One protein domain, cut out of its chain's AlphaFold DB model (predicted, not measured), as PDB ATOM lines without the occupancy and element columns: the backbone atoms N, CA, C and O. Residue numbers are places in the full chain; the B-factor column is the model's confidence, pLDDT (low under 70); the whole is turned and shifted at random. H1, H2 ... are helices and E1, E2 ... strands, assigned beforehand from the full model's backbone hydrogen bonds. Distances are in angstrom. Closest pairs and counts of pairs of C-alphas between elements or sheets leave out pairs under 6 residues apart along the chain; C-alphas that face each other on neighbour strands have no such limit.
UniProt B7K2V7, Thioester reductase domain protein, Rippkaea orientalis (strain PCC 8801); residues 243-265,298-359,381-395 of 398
ATOM      1  N   PHE A 243     256.290 236.887 164.015       91.00
ATOM      2  CA  PHE A 243     255.974 237.592 162.782       91.00
ATOM      3  C   PHE A 243     256.823 238.856 162.666       91.00
ATOM      4  O   PHE A 243     257.460 239.056 161.637       91.00
ATOM      5  N   SER A 244     256.940 239.630 163.749       91.69
ATOM      6  CA  SER A 244     257.832 240.793 163.810       91.69
ATOM      7  C   SER A 244     259.294 240.427 163.545       91.69
ATOM      8  O   SER A 244     259.958 241.111 162.769       91.69
ATOM      9  N   ILE A 245     259.794 239.333 164.135       87.62
ATOM     10  CA  ILE A 245     261.158 238.847 163.882       87.62
ATOM     11  C   ILE A 245     261.319 238.455 162.407       87.62
ATOM     12  O   ILE A 245     262.300 238.853 161.785       87.62
ATOM     13  N   LEU A 246     260.361 237.723 161.820       90.75
ATOM     14  CA  LEU A 246     260.428 237.347 160.406       90.75
ATOM     15  C   LEU A 246     260.467 238.583 159.497       90.75
ATOM     16  O   LEU A 246     261.334 238.659 158.626       90.75
ATOM     17  N   LEU A 247     259.561 239.547 159.699       93.25
ATOM     18  CA  LEU A 247     259.514 240.775 158.901       93.25
ATOM     19  C   LEU A 247     260.819 241.567 159.021       93.25
ATOM     20  O   LEU A 247     261.365 241.989 158.004       93.25
ATOM     21  N   ARG A 248     261.364 241.708 160.236       90.00
ATOM     22  CA  ARG A 248     262.657 242.372 160.466       90.00
ATOM     23  C   ARG A 248     263.804 241.671 159.760       90.00
ATOM     24  O   ARG A 248     264.591 242.343 159.113       90.00
ATOM     25  N   THR A 249     263.885 240.345 159.827       89.00
ATOM     26  CA  THR A 249     264.926 239.610 159.096       89.00
ATOM     27  C   THR A 249     264.795 239.798 157.591       89.00
ATOM     28  O   THR A 249     265.804 239.915 156.904       89.00
ATOM     29  N   CYS A 250     263.571 239.871 157.065       92.94
ATOM     30  CA  CYS A 250     263.387 240.176 155.652       92.94
ATOM     31  C   CYS A 250     263.910 241.580 155.312       92.94
ATOM     32  O   CYS A 250     264.622 241.718 154.323       92.94
ATOM     33  N   LEU A 251     263.608 242.591 156.137       92.38
ATOM     34  CA  LEU A 251     264.127 243.956 155.974       92.38
ATOM     35  C   LEU A 251     265.661 244.007 156.065       92.38
ATOM     36  O   LEU A 251     266.295 244.635 155.227       92.38
ATOM     37  N   GLU A 252     266.252 243.313 157.043       89.38
ATOM     38  CA  GLU A 252     267.703 243.257 157.273       89.38
ATOM     39  C   GLU A 252     268.450 242.608 156.099       89.38
ATOM     40  O   GLU A 252     269.482 243.114 155.668       89.38
ATOM     41  N   LEU A 253     267.922 241.506 155.553       90.56
ATOM     42  CA  LEU A 253     268.546 240.790 154.435       90.56
ATOM     43  C   LEU A 253     268.191 241.375 153.062       90.56
ATOM     44  O   LEU A 253     268.809 241.009 152.066       90.56
ATOM     45  N   GLY A 254     267.160 242.219 152.978       95.00
ATOM     46  CA  GLY A 254     266.577 242.639 151.705       95.00
ATOM     47  C   GLY A 254     265.930 241.486 150.920       95.00
ATOM     48  O   GLY A 254     265.798 241.568 149.699       95.00
ATOM     49  N   LEU A 255     265.545 240.402 151.606       95.56
ATOM     50  CA  LEU A 255     265.053 239.158 151.004       95.56
ATOM     51  C   LEU A 255     263.758 238.688 151.671       95.56
ATOM     52  O   LEU A 255     263.724 238.487 152.886       95.56
ATOM     53  N   VAL A 256     262.714 238.429 150.879       96.25
ATOM     54  CA  VAL A 256     261.425 237.898 151.361       96.25
ATOM     55  C   VAL A 256     261.224 236.446 150.902       96.25
ATOM     56  O   VAL A 256     261.343 236.168 149.706       96.25
ATOM     57  N   PRO A 257     260.888 235.498 151.798       95.38
ATOM     58  CA  PRO A 257     260.659 234.111 151.411       95.38
ATOM     59  C   PRO A 257     259.313 233.928 150.706       95.38
ATOM     60  O   PRO A 257     258.286 234.418 151.167       95.38
ATOM     61  N   GLU A 258     259.287 233.125 149.651       95.50
ATOM     62  CA  GLU A 258     258.082 232.723 148.930       95.50
ATOM     63  C   GLU A 258     257.625 231.330 149.362       95.50
ATOM     64  O   GLU A 258     258.399 230.364 149.356       95.50
ATOM     65  N   PHE A 259     256.346 231.218 149.726       92.44
ATOM     66  CA  PHE A 259     255.676 229.955 150.019       92.44
ATOM     67  C   PHE A 259     254.148 230.107 149.994       92.44
ATOM     68  O   PHE A 259     253.612 231.217 150.024       92.44
ATOM     69  N   LYS A 260     253.436 228.973 149.960       91.38
ATOM     70  CA  LYS A 260     251.977 228.928 150.130       91.38
ATOM     71  C   LYS A 260     251.637 229.027 151.615       91.38
ATOM     72  O   LYS A 260     251.989 228.140 152.391       91.38
ATOM     73  N   GLY A 261     250.979 230.111 152.001       90.19
ATOM     74  CA  GLY A 261     250.707 230.416 153.396       90.19
ATOM     75  C   GLY A 261     249.674 231.515 153.571       90.19
ATOM     76  O   GLY A 261     249.342 232.231 152.620       90.19
ATOM     77  N   THR A 262     249.213 231.658 154.803       90.75
ATOM     78  CA  THR A 262     248.252 232.671 155.239       90.75
ATOM     79  C   THR A 262     248.675 233.216 156.590       90.75
ATOM     80  O   THR A 262     249.235 232.501 157.415       90.75
ATOM     81  N   VAL A 263     248.432 234.504 156.813       90.81
ATOM     82  CA  VAL A 263     248.710 235.158 158.087       90.81
ATOM     83  C   VAL A 263     247.460 235.869 158.587       90.81
ATOM     84  O   VAL A 263     246.867 236.690 157.887       90.81
ATOM     85  N   TYR A 264     247.059 235.544 159.812       90.44
ATOM     86  CA  TYR A 264     246.036 236.281 160.544       90.44
ATOM     87  C   TYR A 264     246.726 237.411 161.304       90.44
ATOM     88  O   TYR A 264     247.515 237.154 162.211       90.44
ATOM     89  N   MET A 265     246.467 238.659 160.915       93.25
ATOM     90  CA  MET A 265     247.026 239.831 161.585       93.25
ATOM     91  C   MET A 265     245.950 240.453 162.457       93.25
ATOM     92  O   MET A 265     245.155 241.242 161.971       93.25
ATOM     93  N   SER A 298     246.938 236.399 152.421       94.25
ATOM     94  CA  SER A 298     247.783 235.387 151.785       94.25
ATOM     95  C   SER A 298     249.247 235.818 151.813       94.25
ATOM     96  O   SER A 298     249.570 236.997 151.653       94.25
ATOM     97  N   TRP A 299     250.154 234.857 151.961       95.31
ATOM     98  CA  TRP A 299     251.584 235.145 152.000       95.31
ATOM     99  C   TRP A 299     252.086 235.784 150.699       95.31
ATOM    100  O   TRP A 299     252.916 236.685 150.721       95.31
ATOM    101  N   THR A 300     251.505 235.421 149.554       96.31
ATOM    102  CA  THR A 300     251.776 236.095 148.275       96.31
ATOM    103  C   THR A 300     251.461 237.594 148.333       96.31
ATOM    104  O   THR A 300     252.228 238.398 147.807       96.31
ATOM    105  N   LYS A 301     250.372 237.998 149.006       96.94
ATOM    106  CA  LYS A 301     250.075 239.420 149.230       96.94
ATOM    107  C   LYS A 301     251.086 240.060 150.184       96.94
ATOM    108  O   LYS A 301     251.420 241.224 149.974       96.94
ATOM    109  N   VAL A 302     251.579 239.339 151.198       97.31
ATOM    110  CA  VAL A 302     252.647 239.825 152.099       97.31
ATOM    111  C   VAL A 302     253.907 240.136 151.291       97.31
ATOM    112  O   VAL A 302     254.376 241.271 151.333       97.31
ATOM    113  N   VAL A 303     254.385 239.179 150.482       97.88
ATOM    114  CA  VAL A 303     255.548 239.355 149.592       97.88
ATOM    115  C   VAL A 303     255.352 240.567 148.688       97.88
ATOM    116  O   VAL A 303     256.181 241.473 148.693       97.88
ATOM    117  N   LYS A 304     254.217 240.642 147.979       98.06
ATOM    118  CA  LYS A 304     253.908 241.782 147.110       98.06
ATOM    119  C   LYS A 304     253.933 243.113 147.865       98.06
ATOM    120  O   LYS A 304     254.537 244.066 147.392       98.06
ATOM    121  N   THR A 305     253.309 243.180 149.039       98.25
ATOM    122  CA  THR A 305     253.248 244.414 149.836       98.25
ATOM    123  C   THR A 305     254.638 244.857 150.284       98.25
ATOM    124  O   THR A 305     254.925 246.051 150.259       98.25
ATOM    125  N   MET A 306     255.513 243.918 150.660       98.06
ATOM    126  CA  MET A 306     256.897 244.228 151.021       98.06
ATOM    127  C   MET A 306     257.689 244.770 149.826       98.06
ATOM    128  O   MET A 306     258.296 245.827 149.958       98.06
ATOM    129  N   LEU A 307     257.622 244.115 148.662       98.00
ATOM    130  CA  LEU A 307     258.312 244.565 147.444       98.00
ATOM    131  C   LEU A 307     257.787 245.925 146.946       98.00
ATOM    132  O   LEU A 307     258.570 246.790 146.570       98.00
ATOM    133  N   ASP A 308     256.471 246.153 147.022       97.75
ATOM    134  CA  ASP A 308     255.849 247.441 146.691       97.75
ATOM    135  C   ASP A 308     256.196 248.549 147.716       97.75
ATOM    136  O   ASP A 308     255.939 249.724 147.459       97.75
ATOM    137  N   THR A 309     256.679 248.205 148.916       97.31
ATOM    138  CA  THR A 309     257.092 249.179 149.952       97.31
ATOM    139  C   THR A 309     258.590 249.456 149.888       97.31
ATOM    140  O   THR A 309     259.006 250.598 150.064       97.31
ATOM    141  N   TYR A 310     259.388 248.432 149.591       96.56
ATOM    142  CA  TYR A 310     260.844 248.496 149.506       96.56
ATOM    143  C   TYR A 310     261.314 247.903 148.167       96.56
ATOM    144  O   TYR A 310     261.674 246.725 148.108       96.56
ATOM    145  N   PRO A 311     261.352 248.707 147.087       94.31
ATOM    146  CA  PRO A 311     261.656 248.223 145.735       94.31
ATOM    147  C   PRO A 311     263.061 247.636 145.548       94.31
ATOM    148  O   PRO A 311     263.333 247.001 144.535       94.31
ATOM    149  N   THR A 312     263.973 247.869 146.496       95.25
ATOM    150  CA  THR A 312     265.329 247.301 146.498       95.25
ATOM    151  C   THR A 312     265.377 245.864 147.020       95.25
ATOM    152  O   THR A 312     266.409 245.209 146.888       95.25
ATOM    153  N   MET A 313     264.302 245.382 147.650       97.06
ATOM    154  CA  MET A 313     264.212 244.012 148.145       97.06
ATOM    155  C   MET A 313     263.902 243.036 147.010       97.06
ATOM    156  O   MET A 313     263.253 243.388 146.030       97.06
ATOM    157  N   ASN A 314     264.309 241.780 147.183       97.38
ATOM    158  CA  ASN A 314     263.975 240.687 146.274       97.38
ATOM    159  C   ASN A 314     263.206 239.582 147.007       97.38
ATOM    160  O   ASN A 314     263.252 239.475 148.234       97.38
ATOM    161  N   SER A 315     262.500 238.739 146.259       97.56
ATOM    162  CA  SER A 315     261.875 237.526 146.785       97.56
ATOM    163  C   SER A 315     262.626 236.274 146.336       97.56
ATOM    164  O   SER A 315     263.329 236.278 145.325       97.56
ATOM    165  N   MET A 316     262.519 235.193 147.111       97.19
ATOM    166  CA  MET A 316     263.123 233.907 146.757       97.19
ATOM    167  C   MET A 316     262.397 232.729 147.423       97.19
ATOM    168  O   MET A 316     261.760 232.918 148.460       97.19
ATOM    169  N   PRO A 317     262.536 231.487 146.923       96.06
ATOM    170  CA  PRO A 317     261.953 230.310 147.566       96.06
ATOM    171  C   PRO A 317     262.357 230.162 149.042       96.06
ATOM    172  O   PRO A 317     263.536 230.296 149.380       96.06
ATOM    173  N   TYR A 318     261.404 229.806 149.915       92.50
ATOM    174  CA  TYR A 318     261.636 229.666 151.366       92.50
ATOM    175  C   TYR A 318     262.862 228.816 151.732       92.50
ATOM    176  O   TYR A 318     263.607 229.176 152.636       92.50
ATOM    177  N   SER A 319     263.095 227.698 151.039       91.19
ATOM    178  CA  SER A 319     264.220 226.803 151.338       91.19
ATOM    179  C   SER A 319     265.587 227.443 151.078       91.19
ATOM    180  O   SER A 319     266.552 227.105 151.762       91.19
ATOM    181  N   LEU A 320     265.680 228.359 150.109       93.38
ATOM    182  CA  LEU A 320     266.890 229.137 149.848       93.38
ATOM    183  C   LEU A 320     267.014 230.274 150.858       93.38
ATOM    184  O   LEU A 320     268.056 230.401 151.493       93.38
ATOM    185  N   TRP A 321     265.924 231.004 151.104       92.50
ATOM    186  CA  TRP A 321     265.887 232.052 152.124       92.50
ATOM    187  C   TRP A 321     266.294 231.529 153.509       92.50
ATOM    188  O   TRP A 321     267.092 232.147 154.203       92.50
ATOM    189  N   PHE A 322     265.823 230.343 153.899       90.19
ATOM    190  CA  PHE A 322     266.191 229.709 155.164       90.19
ATOM    191  C   PHE A 322     267.702 229.443 155.261       90.19
ATOM    192  O   PHE A 322     268.293 229.648 156.321       90.19
ATOM    193  N   LYS A 323     268.348 229.020 154.165       89.62
ATOM    194  CA  LYS A 323     269.808 228.837 154.122       89.62
ATOM    195  C   LYS A 323     270.541 230.169 154.271       89.62
ATOM    196  O   LYS A 323     271.491 230.226 155.047       89.62
ATOM    197  N   GLU A 324     270.070 231.221 153.605       90.12
ATOM    198  CA  GLU A 324     270.630 232.574 153.740       90.12
ATOM    199  C   GLU A 324     270.515 233.092 155.177       90.12
ATOM    200  O   GLU A 324     271.490 233.589 155.739       90.12
ATOM    201  N   VAL A 325     269.363 232.890 155.827       88.06
ATOM    202  CA  VAL A 325     269.167 233.226 157.246       88.06
ATOM    203  C   VAL A 325     270.141 232.443 158.130       88.06
ATOM    204  O   VAL A 325     270.769 233.026 159.011       88.06
ATOM    205  N   GLN A 326     270.326 231.139 157.896       86.81
ATOM    206  CA  GLN A 326     271.281 230.325 158.659       86.81
ATOM    207  C   GLN A 326     272.734 230.765 158.460       86.81
ATOM    208  O   GLN A 326     273.504 230.786 159.422       86.81
ATOM    209  N   GLN A 327     273.127 231.083 157.228       87.00
ATOM    210  CA  GLN A 327     274.469 231.557 156.912       87.00
ATOM    211  C   GLN A 327     274.726 232.923 157.551       87.00
ATOM    212  O   GLN A 327     275.722 233.090 158.257       87.00
ATOM    213  N   SER A 328     273.780 233.848 157.400       84.88
ATOM    214  CA  SER A 328     273.841 235.180 157.998       84.88
ATOM    215  C   SER A 328     273.878 235.102 159.526       84.88
ATOM    216  O   SER A 328     274.694 235.769 160.150       84.88
ATOM    217  N   ALA A 329     273.101 234.211 160.151       82.75
ATOM    218  CA  ALA A 329     273.123 234.000 161.602       82.75
ATOM    219  C   ALA A 329     274.471 233.477 162.136       82.75
ATOM    220  O   ALA A 329     274.794 233.708 163.301       82.75
ATOM    221  N   ARG A 330     275.249 232.753 161.316       80.38
ATOM    222  CA  ARG A 330     276.600 232.275 161.679       80.38
ATOM    223  C   ARG A 330     277.659 233.365 161.556       80.38
ATOM    224  O   ARG A 330     278.656 233.314 162.267       80.38
ATOM    225  N   GLN A 331     277.464 234.293 160.625       74.94
ATOM    226  CA  GLN A 331     278.413 235.360 160.304       74.94
ATOM    227  C   GLN A 331     278.113 236.662 161.060       74.94
ATOM    228  O   GLN A 331     278.996 237.499 161.218       74.94
ATOM    229  N   SER A 332     276.880 236.824 161.541       67.19
ATOM    230  CA  SER A 332     276.395 238.029 162.203       67.19
ATOM    231  C   SER A 332     276.428 237.920 163.729       67.19
ATOM    232  O   SER A 332     276.206 236.861 164.326       67.19
ATOM    233  N   VAL A 333     276.637 239.065 164.383       60.09
ATOM    234  CA  VAL A 333     276.427 239.229 165.829       60.09
ATOM    235  C   VAL A 333     274.927 239.358 166.159       60.09
ATOM    236  O   VAL A 333     274.567 239.187 167.321       60.09
ATOM    237  N   SER A 334     274.058 239.546 165.153       67.88
ATOM    238  CA  SER A 334     272.602 239.734 165.268       67.88
ATOM    239  C   SER A 334     271.927 238.619 166.069       67.88
ATOM    240  O   SER A 334     271.931 237.434 165.702       67.88
ATOM    241  N   GLN A 335     271.346 239.004 167.204       66.56
ATOM    242  CA  GLN A 335     270.593 238.097 168.057       66.56
ATOM    243  C   GLN A 335     269.234 237.750 167.432       66.56
ATOM    244  O   GLN A 335     268.715 236.654 167.671       66.56
ATOM    245  N   GLU A 336     268.689 238.625 166.587       65.88
ATOM    246  CA  GLU A 336     267.485 238.418 165.782       65.88
ATOM    247  C   GLU A 336     267.619 237.194 164.895       65.88
ATOM    248  O   GLU A 336     266.793 236.287 164.977       65.88
ATOM    249  N   LEU A 337     268.683 237.143 164.091       70.44
ATOM    250  CA  LEU A 337     268.921 236.050 163.155       70.44
ATOM    251  C   LEU A 337     269.077 234.720 163.898       70.44
ATOM    252  O   LEU A 337     268.472 233.719 163.513       70.44
ATOM    253  N   ARG A 338     269.804 234.703 165.025       71.81
ATOM    254  CA  ARG A 338     269.931 233.497 165.864       71.81
ATOM    255  C   ARG A 338     268.595 233.060 166.468       71.81
ATOM    256  O   ARG A 338     268.286 231.868 166.488       71.81
ATOM    257  N   THR A 339     267.794 234.014 166.937       70.56
ATOM    258  CA  THR A 339     266.463 233.755 167.503       70.56
ATOM    259  C   THR A 339     265.512 233.236 166.430       70.56
ATOM    260  O   THR A 339     264.802 232.261 166.661       70.56
ATOM    261  N   LEU A 340     265.527 233.824 165.234       69.56
ATOM    262  CA  LEU A 340     264.709 233.382 164.118       69.56
ATOM    263  C   LEU A 340     265.088 231.972 163.670       69.56
ATOM    264  O   LEU A 340     264.196 231.154 163.491       69.56
ATOM    265  N   VAL A 341     266.379 231.642 163.562       69.38
ATOM    266  CA  VAL A 341     266.816 230.265 163.263       69.38
ATOM    267  C   VAL A 341     266.269 229.276 164.297       69.38
ATOM    268  O   VAL A 341     265.825 228.194 163.922       69.38
ATOM    269  N   ALA A 342     266.238 229.645 165.580       69.69
ATOM    270  CA  ALA A 342     265.631 228.813 166.620       69.69
ATOM    271  C   ALA A 342     264.091 228.731 166.521       69.69
ATOM    272  O   ALA A 342     263.500 227.744 166.956       69.69
ATOM    273  N   LEU A 343     263.437 229.755 165.963       67.00
ATOM    274  CA  LEU A 343     261.980 229.843 165.799       67.00
ATOM    275  C   LEU A 343     261.458 229.270 164.472       67.00
ATOM    276  O   LEU A 343     260.274 228.938 164.390       67.00
ATOM    277  N   LEU A 344     262.283 229.167 163.430       66.19
ATOM    278  CA  LEU A 344     261.925 228.573 162.145       66.19
ATOM    279  C   LEU A 344     261.989 227.047 162.281       66.19
ATOM    280  O   LEU A 344     263.033 226.419 162.133       66.19
ATOM    281  N   PHE A 345     260.842 226.448 162.605       62.00
ATOM    282  CA  PHE A 345     260.725 225.058 163.065       62.00
ATOM    283  C   PHE A 345     261.104 223.968 162.048       62.00
ATOM    284  O   PHE A 345     261.120 222.794 162.417       62.00
ATOM    285  N   HIS A 346     261.423 224.293 160.795       66.62
ATOM    286  CA  HIS A 346     261.929 223.308 159.841       66.62
ATOM    287  C   HIS A 346     262.511 223.990 158.588       66.62
ATOM    288  O   HIS A 346     261.909 224.950 158.095       66.62
ATOM    289  N   PRO A 347     263.585 223.453 157.975       68.81
ATOM    290  CA  PRO A 347     264.142 223.975 156.718       68.81
ATOM    291  C   PRO A 347     263.170 223.928 155.528       68.81
ATOM    292  O   PRO A 347     263.407 224.561 154.504       68.81
ATOM    293  N   THR A 348     262.077 223.165 155.640       71.12
ATOM    294  CA  THR A 348     261.096 222.972 154.556       71.12
ATOM    295  C   THR A 348     259.654 223.293 154.943       71.12
ATOM    296  O   THR A 348     258.778 223.204 154.089       71.12
ATOM    297  N   ILE A 349     259.391 223.658 156.203       74.62
ATOM    298  CA  ILE A 349     258.042 223.987 156.681       74.62
ATOM    299  C   ILE A 349     258.056 225.446 157.144       74.62
ATOM    300  O   ILE A 349     258.559 225.728 158.234       74.62
ATOM    301  N   PRO A 350     257.543 226.371 156.315       80.06
ATOM    302  CA  PRO A 350     257.409 227.770 156.688       80.06
ATOM    303  C   PRO A 350     256.508 227.952 157.920       80.06
ATOM    304  O   PRO A 350     255.539 227.207 158.078       80.06
ATOM    305  N   PRO A 351     256.755 228.972 158.762       76.12
ATOM    306  CA  PRO A 351     256.002 229.195 160.001       76.12
ATOM    307  C   PRO A 351     254.517 229.548 159.801       76.12
ATOM    308  O   PRO A 351     253.755 229.458 160.759       76.12
ATOM    309  N   PHE A 352     254.111 229.932 158.588       80.56
ATOM    310  CA  PHE A 352     252.752 230.372 158.238       80.56
ATOM    311  C   PHE A 352     252.150 229.537 157.090       80.56
ATOM    312  O   PHE A 352     251.435 230.057 156.237       80.56
ATOM    313  N   SER A 353     252.522 228.257 156.985       72.44
ATOM    314  CA  SER A 353     252.062 227.373 155.904       72.44
ATOM    315  C   SER A 353     250.605 226.926 156.085       72.44
ATOM    316  O   SER A 353     250.247 226.471 157.170       72.44
ATOM    317  N   THR A 354     249.820 226.897 155.002       63.38
ATOM    318  CA  THR A 354     248.385 226.527 155.018       63.38
ATOM    319  C   THR A 354     248.089 225.117 155.538       63.38
ATOM    320  O   THR A 354     247.001 224.858 156.037       63.38
ATOM    321  N   ASN A 355     249.045 224.184 155.458       55.59
ATOM    322  CA  ASN A 355     248.860 222.788 155.892       55.59
ATOM    323  C   ASN A 355     248.729 222.625 157.424       55.59
ATOM    324  O   ASN A 355     248.635 221.500 157.918       55.59
ATOM    325  N   GLN A 356     248.769 223.727 158.177       61.44
ATOM    326  CA  GLN A 356     248.686 223.760 159.637       61.44
ATOM    327  C   GLN A 356     247.549 224.653 160.160       61.44
ATOM    328  O   GLN A 356     247.447 224.828 161.374       61.44
ATOM    329  N   ASP A 357     246.691 225.190 159.289       71.12
ATOM    330  CA  ASP A 357     245.693 226.180 159.697       71.12
ATOM    331  C   ASP A 357     244.379 225.515 160.113       71.12
ATOM    332  O   ASP A 357     243.607 225.020 159.291       71.12
ATOM    333  N   VAL A 358     244.117 225.535 161.418       83.25
ATOM    334  CA  VAL A 358     242.781 225.287 161.971       83.25
ATOM    335  C   VAL A 358     241.910 226.497 161.649       83.25
ATOM    336  O   VAL A 358     242.318 227.631 161.896       83.25
ATOM    337  N   GLN A 359     240.720 226.260 161.100       88.50
ATOM    338  CA  GLN A 359     239.749 227.323 160.855       88.50
ATOM    339  C   GLN A 359     238.946 227.582 162.127       88.50
ATOM    340  O   GLN A 359     238.479 226.641 162.772       88.50
ATOM    341  N   ASN A 381     244.470 244.784 155.150       93.00
ATOM    342  CA  ASN A 381     245.661 244.053 155.594       93.00
ATOM    343  C   ASN A 381     246.987 244.577 154.982       93.00
ATOM    344  O   ASN A 381     247.946 244.748 155.734       93.00
ATOM    345  N   PRO A 382     247.097 244.860 153.665       95.81
ATOM    346  CA  PRO A 382     248.255 245.549 153.089       95.81
ATOM    347  C   PRO A 382     248.591 246.882 153.760       95.81
ATOM    348  O   PRO A 382     249.753 247.127 154.081       95.81
ATOM    349  N   THR A 383     247.594 247.735 153.998       95.19
ATOM    350  CA  THR A 383     247.795 249.027 154.674       95.19
ATOM    351  C   THR A 383     248.335 248.832 156.091       95.19
ATOM    352  O   THR A 383     249.306 249.481 156.485       95.19
ATOM    353  N   LEU A 384     247.755 247.889 156.834       95.44
ATOM    354  CA  LEU A 384     248.203 247.509 158.170       95.44
ATOM    355  C   LEU A 384     249.655 247.006 158.168       95.44
ATOM    356  O   LEU A 384     250.482 247.467 158.956       95.44
ATOM    357  N   LEU A 385     249.994 246.115 157.232       97.31
ATOM    358  CA  LEU A 385     251.346 245.582 157.086       97.31
ATOM    359  C   LEU A 385     252.366 246.692 156.793       97.31
ATOM    360  O   LEU A 385     253.440 246.688 157.387       97.31
ATOM    361  N   ARG A 386     252.043 247.675 155.941       97.31
ATOM    362  CA  ARG A 386     252.934 248.823 155.672       97.31
ATOM    363  C   ARG A 386     253.232 249.646 156.929       97.31
ATOM    364  O   ARG A 386     254.368 250.091 157.101       97.31
ATOM    365  N   ARG A 387     252.253 249.815 157.828       96.50
ATOM    366  CA  ARG A 387     252.473 250.487 159.123       96.50
ATOM    367  C   ARG A 387     253.418 249.690 160.013       96.50
ATOM    368  O   ARG A 387     254.357 250.261 160.559       96.50
ATOM    369  N   TYR A 388     253.216 248.375 160.108       96.88
ATOM    370  CA  TYR A 388     254.115 247.500 160.867       96.88
ATOM    371  C   TYR A 388     255.538 247.537 160.313       96.88
ATOM    372  O   TYR A 388     256.485 247.654 161.082       96.88
ATOM    373  N   LEU A 389     255.697 247.479 158.989       96.44
ATOM    374  CA  LEU A 389     257.001 247.568 158.336       96.44
ATOM    375  C   LEU A 389     257.692 248.907 158.617       96.44
ATOM    376  O   LEU A 389     258.874 248.904 158.945       96.44
ATOM    377  N   SER A 390     256.952 250.020 158.559       95.50
ATOM    378  CA  SER A 390     257.491 251.352 158.871       95.50
ATOM    379  C   SER A 390     258.026 251.413 160.302       95.50
ATOM    380  O   SER A 390     259.174 251.786 160.506       95.50
ATOM    381  N   TYR A 391     257.242 250.946 161.281       95.12
ATOM    382  CA  TYR A 391     257.705 250.858 162.667       95.12
ATOM    383  C   TYR A 391     258.935 249.950 162.794       95.12
ATOM    384  O   TYR A 391     259.950 250.349 163.354       95.12
ATOM    385  N   LEU A 392     258.875 248.727 162.256       93.44
ATOM    386  CA  LEU A 392     259.945 247.737 162.398       93.44
ATOM    387  C   LEU A 392     261.258 248.156 161.723       93.44
ATOM    388  O   LEU A 392     262.309 247.719 162.187       93.44
ATOM    389  N   ALA A 393     261.205 248.987 160.678       91.75
ATOM    390  CA  ALA A 393     262.382 249.554 160.025       91.75
ATOM    391  C   ALA A 393     263.091 250.618 160.884       91.75
ATOM    392  O   ALA A 393     264.299 250.797 160.753       91.75
ATOM    393  N   GLU A 394     262.365 251.305 161.771       89.44
ATOM    394  CA  GLU A 394     262.916 252.335 162.663       89.44
ATOM    395  C   GLU A 394     263.426 251.772 163.997       89.44
ATOM    396  O   GLU A 394     264.266 252.391 164.652       89.44
ATOM    397  N   VAL A 395     262.936 250.602 164.429       82.00
ATOM    398  CA  VAL A 395     263.390 249.992 165.687       82.00
ATOM    399  C   VAL A 395     264.821 249.463 165.522       82.00
ATOM    400  O   VAL A 395     265.019 248.543 164.725       82.00
TER     401      VAL A 395
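What this domain is: This is residues 243 to 265, 298 to 359 and 381 to 395 of the 398 residues of the protein "Thioester reductase domain protein" of Rippkaea orientalis (strain PCC 8801) (UniProt B7K2V7). H1 lies near the middle, between two pairs of helices: H2 and H5, set at a steep angle to each other, on one side, and the helical hairpin H3 and H4 on the other. A short two-stranded parallel sheet, E1 and E2, sits between H2 and H3, and residues 344 to 359, with no named element, trail along one edge. The printed part has 100 residues, running H1 E1 H2 E2 H3 H4 H5, five named helices and two named strands; its class is mostly helix. It is compact, with a radius of gyration of the C-alphas of 12.9 A, and spans 34 by 32 by 20 A.

How they stand to each other: Begin with H1, residues 243 to 253. E1, residues 255 to 258, comes next, and the closest C-alphas of the two are those of Cys 250 and Val 256, 5.2 A apart. Past a cut you reach H2, residues 299 to 309; its Val 303 and Val 256 of E1 are the closest C-alphas, at 6.3 A. E2, residues 314 to 317, is the parallel neighbour of E1, at 39 degrees; look for N 256 and O 314 at 2.9 A and N 316 and O 256 at 3.0 A, within hydrogen-bond range. H3, residues 318 to 331, follows directly, and the C-alphas of Tyr 318 and Pro 257 in E1 are the closest, at 4.6 A. With H4, residues 335 to 343, it forms a helical hairpin: they touch, closest C-alphas Ala 329 and Leu 337 at 4.9 A, at a steep tilt of 43 degrees, opposite ways. H4 also touches H1, closest C-alphas Leu 340 and Ile 245 at 6.5 A. H5, residues 381 to 394, touches H2 with residues 382 to 386 alone, closest C-alphas Pro 382 and Thr 305 at 6.1 A, at a steep tilt of 55 degrees. With residues 389 to 393 alone it touches H1, closest C-alphas Leu 392 and Arg 248 at 6.3 A. H3 and H5 are apart. Every O i to N i+4 pair is within hydrogen-bond range in H1, H2, H4 and H5; in H3, 9 of 10 are.

Where its parts are: Find C-alpha 243 at (255.974, 237.592, 162.782), where H1 begins its 15.4 A. H2 measures 15.2 A. H3 runs 19.8 A to C-alpha 331 at (278.413, 235.360, 160.304). H5 runs 20.4 A to C-alpha 394 at (262.916, 252.335, 162.663).

The domain as a whole: The C-alphas of Gln 331 and Gln 359 are the two farthest apart, 39.5 A. Residues 266 to 297 are not printed, leaving 10.8 A between C-alphas 265 and 298; residues 360 to 380 are not printed either, leaving 18.5 A between C-alphas 359 and 381. The links printed whole are tight. Mean pLDDT of the printed part is 86.5; residues 332 to 336, 340 to 347 and 354 to 356 are under 70.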